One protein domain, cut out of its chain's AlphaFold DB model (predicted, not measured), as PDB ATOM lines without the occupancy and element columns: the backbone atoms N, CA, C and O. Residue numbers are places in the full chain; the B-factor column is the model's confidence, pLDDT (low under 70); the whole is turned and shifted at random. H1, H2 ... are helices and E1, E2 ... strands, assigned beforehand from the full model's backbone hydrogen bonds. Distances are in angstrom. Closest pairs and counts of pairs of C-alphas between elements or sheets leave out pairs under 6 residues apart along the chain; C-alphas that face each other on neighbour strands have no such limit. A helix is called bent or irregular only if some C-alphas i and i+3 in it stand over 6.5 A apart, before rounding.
ATOM      1  N   GLU A  11     -55.169 -13.434  -8.783       79.44
ATOM      2  CA  GLU A  11     -55.806 -12.150  -9.082       79.44
ATOM      3  C   GLU A  11     -55.362 -11.584 -10.431       79.44
ATOM      4  O   GLU A  11     -56.191 -11.150 -11.225       79.44
ATOM      5  N   ARG A  12     -54.056 -11.635 -10.727       82.44
ATOM      6  CA  ARG A  12     -53.496 -11.096 -11.975       82.44
ATOM      7  C   ARG A  12     -53.856 -11.941 -13.186       82.44
ATOM      8  O   ARG A  12     -54.019 -11.392 -14.267       82.44
ATOM      9  N   LEU A  13     -54.029 -13.245 -12.999       86.56
ATOM     10  CA  LEU A  13     -54.498 -14.174 -14.030       86.56
ATOM     11  C   LEU A  13     -55.874 -13.806 -14.606       86.56
ATOM     12  O   LEU A  13     -56.161 -14.171 -15.739       86.56
ATOM     13  N   LYS A  14     -56.710 -13.069 -13.859       87.69
ATOM     14  CA  LYS A  14     -58.015 -12.595 -14.350       87.69
ATOM     15  C   LYS A  14     -57.891 -11.509 -15.421       87.69
ATOM     16  O   LYS A  14     -58.810 -11.336 -16.212       87.69
ATOM     17  N   PHE A  15     -56.775 -10.779 -15.432       87.25
ATOM     18  CA  PHE A  15     -56.570  -9.606 -16.287       87.25
ATOM     19  C   PHE A  15     -55.394  -9.766 -17.257       87.25
ATOM     20  O   PHE A  15     -55.308  -9.040 -18.242       87.25
ATOM     21  N   LEU A  16     -54.469 -10.687 -16.974       87.50
ATOM     22  CA  LEU A  16     -53.212 -10.852 -17.695       87.50
ATOM     23  C   LEU A  16     -52.988 -12.316 -18.071       87.50
ATOM     24  O   LEU A  16     -53.112 -13.217 -17.239       87.50
ATOM     25  N   THR A  17     -52.552 -12.539 -19.307       87.19
ATOM     26  CA  THR A  17     -52.061 -13.839 -19.768       87.19
ATOM     27  C   THR A  17     -50.564 -13.945 -19.484       87.19
ATOM     28  O   THR A  17     -49.772 -13.138 -19.973       87.19
ATOM     29  N   PHE A  18     -50.168 -14.933 -18.681       85.44
ATOM     30  CA  PHE A  18     -48.766 -15.203 -18.361       85.44
ATOM     31  C   PHE A  18     -48.217 -16.324 -19.247       85.44
ATOM     32  O   PHE A  18     -48.904 -17.309 -19.507       85.44
ATOM     33  N   ALA A  19     -46.961 -16.188 -19.676       85.62
ATOM     34  CA  ALA A  19     -46.206 -17.301 -20.243       85.62
ATOM     35  C   ALA A  19     -45.834 -18.319 -19.150       85.62
ATOM     36  O   ALA A  19     -45.909 -18.016 -17.954       85.62
ATOM     37  N   TYR A  20     -45.411 -19.516 -19.564       84.00
ATOM     38  CA  TYR A  20     -44.992 -20.569 -18.639       84.00
ATOM     39  C   TYR A  20     -43.894 -20.062 -17.679       84.00
ATOM     40  O   TYR A  20     -42.938 -19.421 -18.129       84.00
ATOM     41  N   PRO A  21     -44.021 -20.298 -16.358       80.88
ATOM     42  CA  PRO A  21     -43.090 -19.756 -15.378       80.88
ATOM     43  C   PRO A  21     -41.696 -20.365 -15.549       80.88
ATOM     44  O   PRO A  21     -41.509 -21.574 -15.481       80.88
ATOM     45  N   ILE A  22     -40.698 -19.501 -15.721       80.62
ATOM     46  CA  ILE A  22     -39.287 -19.898 -15.856       80.62
ATOM     47  C   ILE A  22     -38.658 -20.165 -14.471       80.62
ATOM     48  O   ILE A  22     -37.679 -20.893 -14.356       80.62
ATOM     49  N   ASN A  23     -39.226 -19.595 -13.399       75.12
ATOM     50  CA  ASN A  23     -38.772 -19.771 -12.016       75.12
ATOM     51  C   ASN A  23     -39.927 -20.207 -11.108       75.12
ATOM     52  O   ASN A  23     -40.868 -19.444 -10.889       75.12
ATOM     53  N   PHE A  24     -39.811 -21.401 -10.527       70.56
ATOM     54  CA  PHE A  24     -40.830 -21.987  -9.645       70.56
ATOM     55  C   PHE A  24     -40.628 -21.657  -8.162       70.56
ATOM     56  O   PHE A  24     -41.575 -21.694  -7.384       70.56
ATOM     57  N   SER A  25     -39.409 -21.299  -7.754       56.72
ATOM     58  CA  SER A  25     -39.060 -21.077  -6.351       56.72
ATOM     59  C   SER A  25     -38.786 -19.604  -6.056       56.72
ATOM     60  O   SER A  25     -37.654 -19.214  -5.767       56.72
ATOM     61  N   VAL A  26     -39.818 -18.763  -6.097       59.66
ATOM     62  CA  VAL A  26     -39.718 -17.430  -5.482       59.66
ATOM     63  C   VAL A  26     -40.007 -17.593  -3.992       59.66
ATOM     64  O   VAL A  26     -41.139 -17.428  -3.543       59.66
ATOM     65  N   ARG A  27     -38.984 -17.989  -3.227       62.69
ATOM     66  CA  ARG A  27     -39.059 -17.986  -1.762       62.69
ATOM     67  C   ARG A  27     -39.055 -16.535  -1.293       62.69
ATOM     68  O   ARG A  27     -38.238 -15.744  -1.764       62.69
ATOM     69  N   GLN A  28     -39.969 -16.178  -0.396       65.88
ATOM     70  CA  GLN A  28     -39.876 -14.893   0.288       65.88
ATOM     71  C   GLN A  28     -38.656 -14.939   1.202       65.88
ATOM     72  O   GLN A  28     -38.539 -15.820   2.050       65.88
ATOM     73  N   VAL A  29     -37.718 -14.029   0.961       68.50
ATOM     74  CA  VAL A  29     -36.511 -13.872   1.766       68.50
ATOM     75  C   VAL A  29     -36.654 -12.554   2.496       68.50
ATOM     76  O   VAL A  29     -36.757 -11.512   1.854       68.50
ATOM     77  N   TYR A  30     -36.673 -12.616   3.823       71.81
ATOM     78  CA  TYR A  30     -36.673 -11.428   4.664       71.81
ATOM     79  C   TYR A  30     -35.242 -10.937   4.844       71.81
ATOM     80  O   TYR A  30     -34.337 -11.709   5.174       71.81
ATOM     81  N   LEU A  31     -35.034  -9.644   4.632       70.44
ATOM     82  CA  LEU A  31     -33.750  -8.990   4.814       70.44
ATOM     83  C   LEU A  31     -33.739  -8.320   6.184       70.44
ATOM     84  O   LEU A  31     -34.433  -7.341   6.449       70.44
ATOM     85  N   ILE A  32     -32.921  -8.864   7.077       71.25
ATOM     86  CA  ILE A  32     -32.791  -8.382   8.451       71.25
ATOM     87  C   ILE A  32     -31.448  -7.667   8.571       71.25
ATOM     88  O   ILE A  32     -30.412  -8.214   8.176       71.25
ATOM     89  N   ARG A  33     -31.445  -6.450   9.134       65.62
ATOM     90  CA  ARG A  33     -30.197  -5.724   9.417       65.62
ATOM     91  C   ARG A  33     -29.296  -6.580  10.304       65.62
ATOM     92  O   ARG A  33     -29.765  -7.175  11.269       65.62
ATOM     93  N   ASP A  34     -28.000  -6.603   9.991       60.59
ATOM     94  CA  ASP A  34     -26.990  -7.267  10.813       60.59
ATOM     95  C   ASP A  34     -27.084  -6.785  12.273       60.59
ATOM     96  O   ASP A  34     -26.850  -5.595  12.514       60.59
ATOM     97  N   PRO A  35     -27.468  -7.638  13.249       56.47
ATOM     98  CA  PRO A  35     -27.291  -7.294  14.648       56.47
ATOM     99  C   PRO A  35     -25.786  -7.150  14.864       56.47
ATOM    100  O   PRO A  35     -25.064  -8.141  14.876       56.47
ATOM    101  N   GLY A  36     -25.316  -5.901  14.943       56.19
ATOM    102  CA  GLY A  36     -23.894  -5.570  14.951       56.19
ATOM    103  C   GLY A  36     -23.072  -6.502  15.841       56.19
ATOM    104  O   GLY A  36     -23.489  -6.851  16.947       56.19
ATOM    105  N   PHE A 160     -35.244 -15.102  13.849       81.25
ATOM    106  CA  PHE A 160     -36.248 -16.110  13.535       81.25
ATOM    107  C   PHE A 160     -35.777 -16.967  12.349       81.25
ATOM    108  O   PHE A 160     -35.057 -16.479  11.476       81.25
ATOM    109  N   SER A 161     -36.174 -18.239  12.338       77.81
ATOM    110  CA  SER A 161     -36.021 -19.177  11.214       77.81
ATOM    111  C   SER A 161     -37.304 -19.319  10.398       77.81
ATOM    112  O   SER A 161     -37.239 -19.536   9.191       77.81
ATOM    113  N   ASP A 162     -38.451 -19.144  11.057       81.94
ATOM    114  CA  ASP A 162     -39.769 -19.509  10.540       81.94
ATOM    115  C   ASP A 162     -40.737 -18.319  10.552       81.94
ATOM    116  O   ASP A 162     -40.514 -17.311  11.235       81.94
ATOM    117  N   PHE A 163     -41.839 -18.451   9.808       81.88
ATOM    118  CA  PHE A 163     -42.874 -17.420   9.689       81.88
ATOM    119  C   PHE A 163     -43.490 -17.042  11.047       81.88
ATOM    120  O   PHE A 163     -43.656 -15.860  11.342       81.88
ATOM    121  N   ASP A 164     -43.729 -18.015  11.926       84.19
ATOM    122  CA  ASP A 164     -44.268 -17.750  13.266       84.19
ATOM    123  C   ASP A 164     -43.304 -16.929  14.128       84.19
ATOM    124  O   ASP A 164     -43.711 -16.032  14.872       84.19
ATOM    125  N   GLY A 165     -42.000 -17.190  13.986       83.81
ATOM    126  CA  GLY A 165     -40.958 -16.400  14.633       83.81
ATOM    127  C   GLY A 165     -40.962 -14.951  14.145       83.81
ATOM    128  O   GLY A 165     -40.845 -14.030  14.953       83.81
ATOM    129  N   PHE A 166     -41.169 -14.737  12.843       84.94
ATOM    130  CA  PHE A 166     -41.331 -13.405  12.258       84.94
ATOM    131  C   PHE A 166     -42.564 -12.677  12.815       84.94
ATOM    132  O   PHE A 166     -42.448 -11.548  13.302       84.94
ATOM    133  N   VAL A 167     -43.729 -13.332  12.822       86.25
ATOM    134  CA  VAL A 167     -44.980 -12.762  13.347       86.25
ATOM    135  C   VAL A 167     -44.842 -12.394  14.825       86.25
ATOM    136  O   VAL A 167     -45.270 -11.315  15.240       86.25
ATOM    137  N   LYS A 168     -44.197 -13.251  15.626       87.69
ATOM    138  CA  LYS A 168     -43.946 -12.987  17.047       87.69
ATOM    139  C   LYS A 168     -43.112 -11.720  17.254       87.69
ATOM    140  O   LYS A 168     -43.496 -10.865  18.047       87.69
ATOM    141  N   GLN A 169     -42.027 -11.563  16.496       85.50
ATOM    142  CA  GLN A 169     -41.152 -10.387  16.579       85.50
ATOM    143  C   GLN A 169     -41.869  -9.083  16.196       85.50
ATOM    144  O   GLN A 169     -41.615  -8.042  16.808       85.50
ATOM    145  N   LEU A 170     -42.782  -9.133  15.219       84.94
ATOM    146  CA  LEU A 170     -43.613  -7.986  14.849       84.94
ATOM    147  C   LEU A 170     -44.660  -7.656  15.918       84.94
ATOM    148  O   LEU A 170     -44.885  -6.486  16.218       84.94
ATOM    149  N   LYS A 171     -45.284  -8.674  16.519       86.56
ATOM    150  CA  LYS A 171     -46.296  -8.506  17.573       86.56
ATOM    151  C   LYS A 171     -45.713  -7.915  18.859       86.56
ATOM    152  O   LYS A 171     -46.399  -7.164  19.544       86.56
ATOM    153  N   GLU A 172     -44.470  -8.264  19.182       85.31
ATOM    154  CA  GLU A 172     -43.725  -7.720  20.325       85.31
ATOM    155  C   GLU A 172     -43.180  -6.304  20.057       85.31
ATOM    156  O   GLU A 172     -42.783  -5.610  20.991       85.31
ATOM    157  N   GLY A 173     -43.161  -5.856  18.795       78.94
ATOM    158  CA  GLY A 173     -42.652  -4.539  18.403       78.94
ATOM    159  C   GLY A 173     -41.123  -4.419  18.430       78.94
ATOM    160  O   GLY A 173     -40.588  -3.320  18.268       78.94
ATOM    161  N   THR A 174     -40.405  -5.534  18.610       79.06
ATOM    162  CA  THR A 174     -38.932  -5.594  18.638       79.06
ATOM    163  C   THR A 174     -38.319  -5.200  17.292       79.06
ATOM    164  O   THR A 174     -37.235  -4.608  17.237       79.06
ATOM    165  N   TYR A 175     -39.032  -5.502  16.206       78.31
ATOM    166  CA  TYR A 175     -38.699  -5.109  14.844       78.31
ATOM    167  C   TYR A 175     -39.907  -4.461  14.172       78.31
ATOM    168  O   TYR A 175     -41.047  -4.841  14.430       78.31
ATOM    169  N   ARG A 176     -39.654  -3.503  13.276       80.38
ATOM    170  CA  ARG A 176     -40.689  -2.907  12.426       80.38
ATOM    171  C   ARG A 176     -40.559  -3.388  10.993       80.38
ATOM    172  O   ARG A 176     -39.452  -3.494  10.462       80.38
ATOM    173  N   PHE A 177     -41.705  -3.647  10.383       83.75
ATOM    174  CA  PHE A 177     -41.795  -4.065   8.997       83.75
ATOM    175  C   PHE A 177     -41.595  -2.862   8.059       83.75
ATOM    176  O   PHE A 177     -42.219  -1.819   8.260       83.75
ATOM    177  N   LEU A 178     -40.708  -2.988   7.070       80.75
ATOM    178  CA  LEU A 178     -40.502  -2.003   6.010       80.75
ATOM    179  C   LEU A 178     -41.400  -2.330   4.831       80.75
ATOM    180  O   LEU A 178     -41.277  -3.390   4.224       80.75
ATOM    181  N   ALA A 179     -42.260  -1.386   4.479       79.75
ATOM    182  CA  ALA A 179     -43.193  -1.551   3.382       79.75
ATOM    183  C   ALA A 179     -42.984  -0.450   2.330       79.75
ATOM    184  O   ALA A 179     -42.760   0.708   2.693       79.75
ATOM    185  N   PRO A 180     -43.085  -0.766   1.027       74.31
ATOM    186  CA  PRO A 180     -43.074   0.255  -0.021       74.31
ATOM    187  C   PRO A 180     -44.337   1.135   0.011       74.31
ATOM    188  O   PRO A 180     -44.308   2.264  -0.469       74.31
ATOM    189  N   SER A 181     -45.438   0.634   0.577       77.12
ATOM    190  CA  SER A 181     -46.705   1.347   0.763       77.12
ATOM    191  C   SER A 181     -47.454   0.812   1.989       77.12
ATOM    192  O   SER A 181     -47.151  -0.278   2.470       77.12
ATOM    193  N   LEU A 182     -48.438   1.565   2.492       75.25
ATOM    194  CA  LEU A 182     -49.258   1.176   3.653       75.25
ATOM    195  C   LEU A 182     -50.092  -0.086   3.407       75.25
ATOM    196  O   LEU A 182     -50.301  -0.871   4.326       75.25
ATOM    197  N   ASP A 183     -50.519  -0.297   2.164       75.38
ATOM    198  CA  ASP A 183     -51.359  -1.439   1.789       75.38
ATOM    199  C   ASP A 183     -50.552  -2.723   1.566       75.38
ATOM    200  O   ASP A 183     -51.116  -3.799   1.362       75.38
ATOM    201  N   TRP A 184     -49.222  -2.625   1.565       77.81
ATOM    202  CA  TRP A 184     -48.364  -3.764   1.291       77.81
ATOM    203  C   TRP A 184     -48.317  -4.704   2.495       77.81
ATOM    204  O   TRP A 184     -48.058  -4.285   3.626       77.81
ATOM    205  N   ARG A 185     -48.510  -6.003   2.243       80.56
ATOM    206  CA  ARG A 185     -48.510  -7.042   3.280       80.56
ATOM    207  C   ARG A 185     -47.602  -8.212   2.902       80.56
ATOM    208  O   ARG A 185     -47.535  -8.566   1.720       80.56
ATOM    209  N   PRO A 186     -46.936  -8.845   3.886       77.75
ATOM    210  CA  PRO A 186     -46.227 -10.097   3.661       77.75
ATOM    211  C   PRO A 186     -47.195 -11.181   3.184       77.75
ATOM    212  O   PRO A 186     -48.371 -11.183   3.547       77.75
ATOM    213  N   GLN A 187     -46.699 -12.127   2.388       74.69
ATOM    214  CA  GLN A 187     -47.533 -13.241   1.954       74.69
ATOM    215  C   GLN A 187     -47.461 -14.340   3.004       74.69
ATOM    216  O   GLN A 187     -46.373 -14.687   3.457       74.69
ATOM    217  N   CYS A 188     -48.609 -14.890   3.387       76.00
ATOM    218  CA  CYS A 188     -48.607 -16.021   4.298       76.00
ATOM    219  C   CYS A 188     -48.167 -17.314   3.597       76.00
ATOM    220  O   CYS A 188     -48.395 -17.477   2.390       76.00
ATOM    221  N   PRO A 189     -47.543 -18.242   4.344       73.50
ATOM    222  CA  PRO A 189     -47.335 -19.602   3.873       73.50
ATOM    223  C   PRO A 189     -48.685 -20.269   3.571       73.50
ATOM    224  O   PRO A 189     -49.714 -19.892   4.131       73.50
ATOM    225  N   GLY A 190     -48.673 -21.251   2.664       64.25
ATOM    226  CA  GLY A 190     -49.879 -21.861   2.085       64.25
ATOM    227  C   GLY A 190     -50.821 -22.557   3.075       64.25
ATOM    228  O   GLY A 190     -51.934 -22.900   2.685       64.25
ATOM    229  N   ASP A 191     -50.404 -22.723   4.329       64.44
ATOM    230  CA  ASP A 191     -51.201 -23.315   5.405       64.44
ATOM    231  C   ASP A 191     -52.225 -22.330   6.003       64.44
ATOM    232  O   ASP A 191     -53.181 -22.744   6.656       64.44
ATOM    233  N   HIS A 192     -52.071 -21.023   5.754       65.19
ATOM    234  CA  HIS A 192     -53.036 -20.002   6.165       65.19
ATOM    235  C   HIS A 192     -53.924 -19.561   5.000       65.19
ATOM    236  O   HIS A 192     -53.455 -19.302   3.890       65.19
ATOM    237  N   THR A 193     -55.219 -19.391   5.269       71.25
ATOM    238  CA  THR A 193     -56.137 -18.753   4.320       71.25
ATOM    239  C   THR A 193     -55.774 -17.277   4.139       71.25
ATOM    240  O   THR A 193     -55.370 -16.598   5.088       71.25
ATOM    241  N   GLU A 194     -55.935 -16.753   2.918       71.88
ATOM    242  CA  GLU A 194     -55.614 -15.351   2.597       71.88
ATOM    243  C   GLU A 194     -56.346 -14.366   3.526       71.88
ATOM    244  O   GLU A 194     -55.750 -13.393   3.982       71.88
ATOM    245  N   SER A 195     -57.598 -14.654   3.897       76.81
ATOM    246  CA  SER A 195     -58.394 -13.817   4.804       76.81
ATOM    247  C   SER A 195     -57.852 -13.778   6.236       76.81
ATOM    248  O   SER A 195     -57.759 -12.704   6.828       76.81
ATOM    249  N   SER A 196     -57.438 -14.924   6.785       80.81
ATOM    250  CA  SER A 196     -56.862 -14.997   8.134       80.81
ATOM    251  C   SER A 196     -55.524 -14.255   8.212       80.81
ATOM    252  O   SER A 196     -55.236 -13.577   9.198       80.81
ATOM    253  N   CYS A 197     -54.735 -14.322   7.138       81.06
ATOM    254  CA  CYS A 197     -53.468 -13.609   7.012       81.06
ATOM    255  C   CYS A 197     -53.650 -12.083   7.018       81.06
ATOM    256  O   CYS A 197     -52.936 -11.358   7.714       81.06
ATOM    257  N   VAL A 198     -54.625 -11.604   6.243       83.38
ATOM    258  CA  VAL A 198     -54.991 -10.187   6.144       83.38
ATOM    259  C   VAL A 198     -55.370  -9.653   7.523       83.38
ATOM    260  O   VAL A 198     -54.777  -8.671   7.968       83.38
ATOM    261  N   GLU A 199     -56.259 -10.349   8.236       85.12
ATOM    262  CA  GLU A 199     -56.703  -9.940   9.573       85.12
ATOM    263  C   GLU A 199     -55.556  -9.934  10.600       85.12
ATOM    264  O   GLU A 199     -55.448  -9.025  11.429       85.12
ATOM    265  N   LEU A 200     -54.664 -10.929  10.533       86.50
ATOM    266  CA  LEU A 200     -53.500 -11.026  11.412       86.50
ATOM    267  C   LEU A 200     -52.582  -9.806  11.261       86.50
ATOM    268  O   LEU A 200     -52.220  -9.180  12.261       86.50
ATOM    269  N   PHE A 201     -52.212  -9.463  10.024       86.88
ATOM    270  CA  PHE A 201     -51.333  -8.324   9.769       86.88
ATOM    271  C   PHE A 201     -52.019  -6.988  10.039       86.88
ATOM    272  O   PHE A 201     -51.363  -6.105  10.582       86.88
ATOM    273  N   ASP A 202     -53.323  -6.849   9.782       86.94
ATOM    274  CA  ASP A 202     -54.072  -5.640  10.157       86.94
ATOM    275  C   ASP A 202     -54.028  -5.395  11.661       86.94
ATOM    276  O   ASP A 202     -53.749  -4.284  12.115       86.94
ATOM    277  N   ARG A 203     -54.219  -6.449  12.460       87.81
ATOM    278  CA  ARG A 203     -54.165  -6.349  13.921       87.81
ATOM    279  C   ARG A 203     -52.771  -5.969  14.421       87.81
ATOM    280  O   ARG A 203     -52.642  -5.211  15.382       87.81
ATOM    281  N   ILE A 204     -51.724  -6.498  13.788       86.19
ATOM    282  CA  ILE A 204     -50.333  -6.183  14.133       86.19
ATOM    283  C   ILE A 204     -49.996  -4.747  13.726       86.19
ATOM    284  O   ILE A 204     -49.478  -3.996  14.550       86.19
ATOM    285  N   PHE A 205     -50.329  -4.342  12.501       87.69
ATOM    286  CA  PHE A 205     -50.024  -3.015  11.968       87.69
ATOM    287  C   PHE A 205     -50.840  -1.901  12.624       87.69
ATOM    288  O   PHE A 205     -50.326  -0.795  12.774       87.69
ATOM    289  N   ALA A 206     -52.043  -2.196  13.124       85.50
ATOM    290  CA  ALA A 206     -52.801  -1.267  13.960       85.50
ATOM    291  C   ALA A 206     -52.055  -0.904  15.256       85.50
ATOM    292  O   ALA A 206     -52.140   0.227  15.732       85.50
ATOM    293  N   ARG A 207     -51.299  -1.850  15.830       85.81
ATOM    294  CA  ARG A 207     -50.515  -1.631  17.056       85.81
ATOM    295  C   ARG A 207     -49.099  -1.128  16.769       85.81
ATOM    296  O   ARG A 207     -48.561  -0.312  17.518       85.81
ATOM    297  N   HIS A 208     -48.492  -1.626  15.700       85.25
ATOM    298  CA  HIS A 208     -47.124  -1.343  15.287       85.25
ATOM    299  C   HIS A 208     -47.098  -1.053  13.781       85.25
ATOM    300  O   HIS A 208     -46.898  -1.977  12.989       85.25
ATOM    301  N   PRO A 209     -47.304   0.211  13.369       82.88
ATOM    302  CA  PRO A 209     -47.443   0.546  11.959       82.88
ATOM    303  C   PRO A 209     -46.146   0.273  11.181       82.88
ATOM    304  O   PRO A 209     -45.046   0.467  11.725       82.88
ATOM    305  N   PRO A 210     -46.257  -0.163   9.910       83.94
ATOM    306  CA  PRO A 210     -45.103  -0.377   9.057       83.94
ATOM    307  C   PRO A 210     -44.399   0.949   8.772       83.94
ATOM    308  O   PRO A 210     -45.008   2.021   8.723       83.94
ATOM    309  N   VAL A 211     -43.088   0.879   8.578       81.81
ATOM    310  CA  VAL A 211     -42.289   2.039   8.198       81.81
ATOM    311  C   VAL A 211     -42.263   2.116   6.683       81.81
ATOM    312  O   VAL A 211     -41.756   1.215   6.016       81.81
ATOM    313  N   ILE A 212     -42.804   3.208   6.151       79.56
ATOM    314  CA  ILE A 212     -42.747   3.498   4.723       79.56
ATOM    315  C   ILE A 212     -41.354   4.036   4.429       79.56
ATOM    316  O   ILE A 212     -40.973   5.094   4.931       79.56
ATOM    317  N   ALA A 213     -40.587   3.305   3.632       70.94
ATOM    318  CA  ALA A 213     -39.301   3.784   3.156       70.94
ATOM    319  C   ALA A 213     -39.079   3.330   1.720       70.94
ATOM    320  O   ALA A 213     -39.360   2.186   1.355       70.94
ATOM    321  N   ALA A 214     -38.523   4.224   0.909       67.31
ATOM    322  CA  ALA A 214     -37.996   3.832  -0.386       67.31
ATOM    323  C   ALA A 214     -36.746   2.964  -0.184       67.31
ATOM    324  O   ALA A 214     -35.961   3.202   0.738       67.31
ATOM    325  N   ILE A 215     -36.509   2.007  -1.085       65.12
ATOM    326  CA  ILE A 215     -35.317   1.142  -1.044       65.12
ATOM    327  C   ILE A 215     -34.021   1.981  -1.004       65.12
ATOM    328  O   ILE A 215     -33.052   1.606  -0.352       65.12
ATOM    329  N   SER A 216     -34.028   3.171  -1.614       62.22
ATOM    330  CA  SER A 216     -32.917   4.132  -1.590       62.22
ATOM    331  C   SER A 216     -32.576   4.682  -0.196       62.22
ATOM    332  O   SER A 216     -31.439   5.082   0.041       62.22
ATOM    333  N   GLN A 217     -33.522   4.685   0.747       63.03
ATOM    334  CA  GLN A 217     -33.318   5.180   2.113       63.03
ATOM    335  C   GLN A 217     -32.709   4.122   3.051       63.03
ATOM    336  O   GLN A 217     -32.215   4.479   4.121       63.03
ATOM    337  N   LEU A 218     -32.660   2.847   2.639       59.88
ATOM    338  CA  LEU A 218     -32.011   1.766   3.398       59.88
ATOM    339  C   LEU A 218     -30.482   1.902   3.503       59.88
ATOM    340  O   LEU A 218     -29.873   1.168   4.277       59.88
ATOM    341  N   GLY A 219     -29.859   2.826   2.764       57.78
ATOM    342  CA  GLY A 219     -28.437   3.155   2.903       57.78
ATOM    343  C   GLY A 219     -28.132   4.269   3.915       57.78
ATOM    344  O   GLY A 219     -26.968   4.501   4.225       57.78
ATOM    345  N   ASN A 220     -29.143   4.983   4.430       64.88
ATOM    346  CA  ASN A 220     -28.927   6.155   5.282       64.88
ATOM    347  C   ASN A 220     -28.889   5.783   6.773       64.88
ATOM    348  O   ASN A 220     -29.924   5.648   7.425       64.88
ATOM    349  N   ASP A 221     -27.687   5.687   7.344       59.59
ATOM    350  CA  ASP A 221     -27.458   5.267   8.734       59.59
ATOM    351  C   ASP A 221     -28.263   6.036   9.793       59.59
ATOM    352  O   ASP A 221     -28.582   5.468  10.839       59.59
ATOM    353  N   SER A 222     -28.620   7.299   9.541       61.03
ATOM    354  CA  SER A 222     -29.400   8.130  10.472       61.03
ATOM    355  C   SER A 222     -30.866   7.687  10.597       61.03
ATOM    356  O   SER A 222     -31.408   7.637  11.704       61.03
ATOM    357  N   PHE A 223     -31.483   7.294   9.481       61.53
ATOM    358  CA  PHE A 223     -32.837   6.739   9.422       61.53
ATOM    359  C   PHE A 223     -32.886   5.367  10.106       61.53
ATOM    360  O   PHE A 223     -33.782   5.065  10.895       61.53
ATOM    361  N   ILE A 224     -31.841   4.570   9.888       56.22
ATOM    362  CA  ILE A 224     -31.764   3.176  10.328       56.22
ATOM    363  C   ILE A 224     -31.333   3.071  11.806       56.22
ATOM    364  O   ILE A 224     -31.581   2.060  12.457       56.22
ATOM    365  N   ARG A 225     -30.679   4.092  12.385       55.66
ATOM    366  CA  ARG A 225     -30.350   4.109  13.828       55.66
ATOM    367  C   ARG A 225     -31.575   4.352  14.709       55.66
ATOM    368  O   ARG A 225     -31.604   3.874  15.839       55.66
ATOM    369  N   LYS A 226     -32.580   5.072  14.198       56.50
ATOM    370  CA  LYS A 226     -33.816   5.375  14.933       56.50
ATOM    371  C   LYS A 226     -34.793   4.198  14.988       56.50
ATOM    372  O   LYS A 226     -35.637   4.176  15.877       56.50
ATOM    373  N   VAL A 227     -34.691   3.225  14.075       59.12
ATOM    374  CA  VAL A 227     -35.657   2.121  13.972       59.12
ATOM    375  C   VAL A 227     -34.962   0.798  13.632       59.12
ATOM    376  O   VAL A 227     -34.204   0.720  12.670       59.12
TER     377      VAL A 227
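Overview. This is residues 11 to 36 and 160 to 227 of the 231 residues of an uncharacterized protein of Ancylostoma caninum (UniProt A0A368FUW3). The model is a loose body with the short strand E1 near its middle, the helices H1 and H2 near each other on one side of it, and the two short helices H3 and H4 at a far end; an extended arm at the start, residues 11 to 27, sticks out from this body. A short parallel pairing joins residues 178 to 179 of E1 to residues 211 to 212, in the link from H2 to H3. The printed part has 94 residues with four named helices and one named strand, in the order H1, E1, H2, H3, H4; E1 pairs with no named strand. The class is mostly helix, but only 38 residues, under half, are in named elements. The whole is loose, with a radius of gyration of the C-alphas of 15.6 A, and only just elongated, its C-alphas spanning 44 by 29 by 25 A.

Along the chain. The printed part begins at Glu 11, whose C-alpha is at (-55.806, -12.150, -9.082). Residues 11 to 36 hold no named element. After the cut, H1 is residues 163 to 171, 12.4 A from first to last C-alpha, and starts at C-alpha 163, (-42.874, -17.420, 9.689). A tight link of 4 residues leads to the strand E1, residues 176 to 179, 9.5 A long. The long link of 14 residues that follows, residues 180 to 193, has no named element. H2, residues 194 to 207, is the longest helix, with 20.6 A from first to last C-alpha. H3 is residues 215 to 219, 8.2 A long. It is neither bent nor irregular, but only just: C-alphas 216 and 219 are 6.4 A apart. H4 is residues 221 to 226, 8.9 A long, and ends at C-alpha 226, (-33.816, 5.375, 14.933).

Arrangement. H1 and H2 are close but not clearly touching; their closest C-alphas, those of Lys 171 and Ile 204, are 5.8 A apart. They run the same way at a shallow tilt of 30 degrees. H1 and E1 have 2 pairs of C-alphas within 8 A, the closest being those of Leu 170 and Arg 176, 6.3 A apart. Residues 178 to 179 of E1 pair with residues 211 to 212, parallel. E1 is apart from H2, and also from H3 and H4. H3 and H4 are close but not clearly touching, with the C-alphas of Leu 218 and Ile 224 closest at 7.1 A. H1 is apart from H3 and H4, and H2 is apart from both as well. In H1 every O i to N i+4 pair is within hydrogen-bond range; the counts are 9 of 10 in H2, 0 of 1 in H3, where 1 of 2 O i to N i+3 pairs is within range, and 1 of 2 in H4.

Size, cuts and confidence. The two C-alphas farthest apart are those of Lys 14 and Gly 36, 45.5 A. Residues 11 to 27 stand free, and so do residues 190 to 195, of which 194 and 195 belong to H2. Without them the body has 71 residues, spans 35 by 25 by 22 A, and has a radius of gyration of 12.4 A. Residues 37 to 159 are cut out and not printed, and C-alphas 36 and 160 are 16.3 A apart across the cut. The link from E1 to H2 is long, the link from H2 to H3 is short with 7 residues, and the link from H3 to H4 is tight with 1 residue. The mean pLDDT of the printed part is 75.7; 26 residues are under 70, namely 25 to 29, 33 to 36, 190 to 192 and 214 to 227.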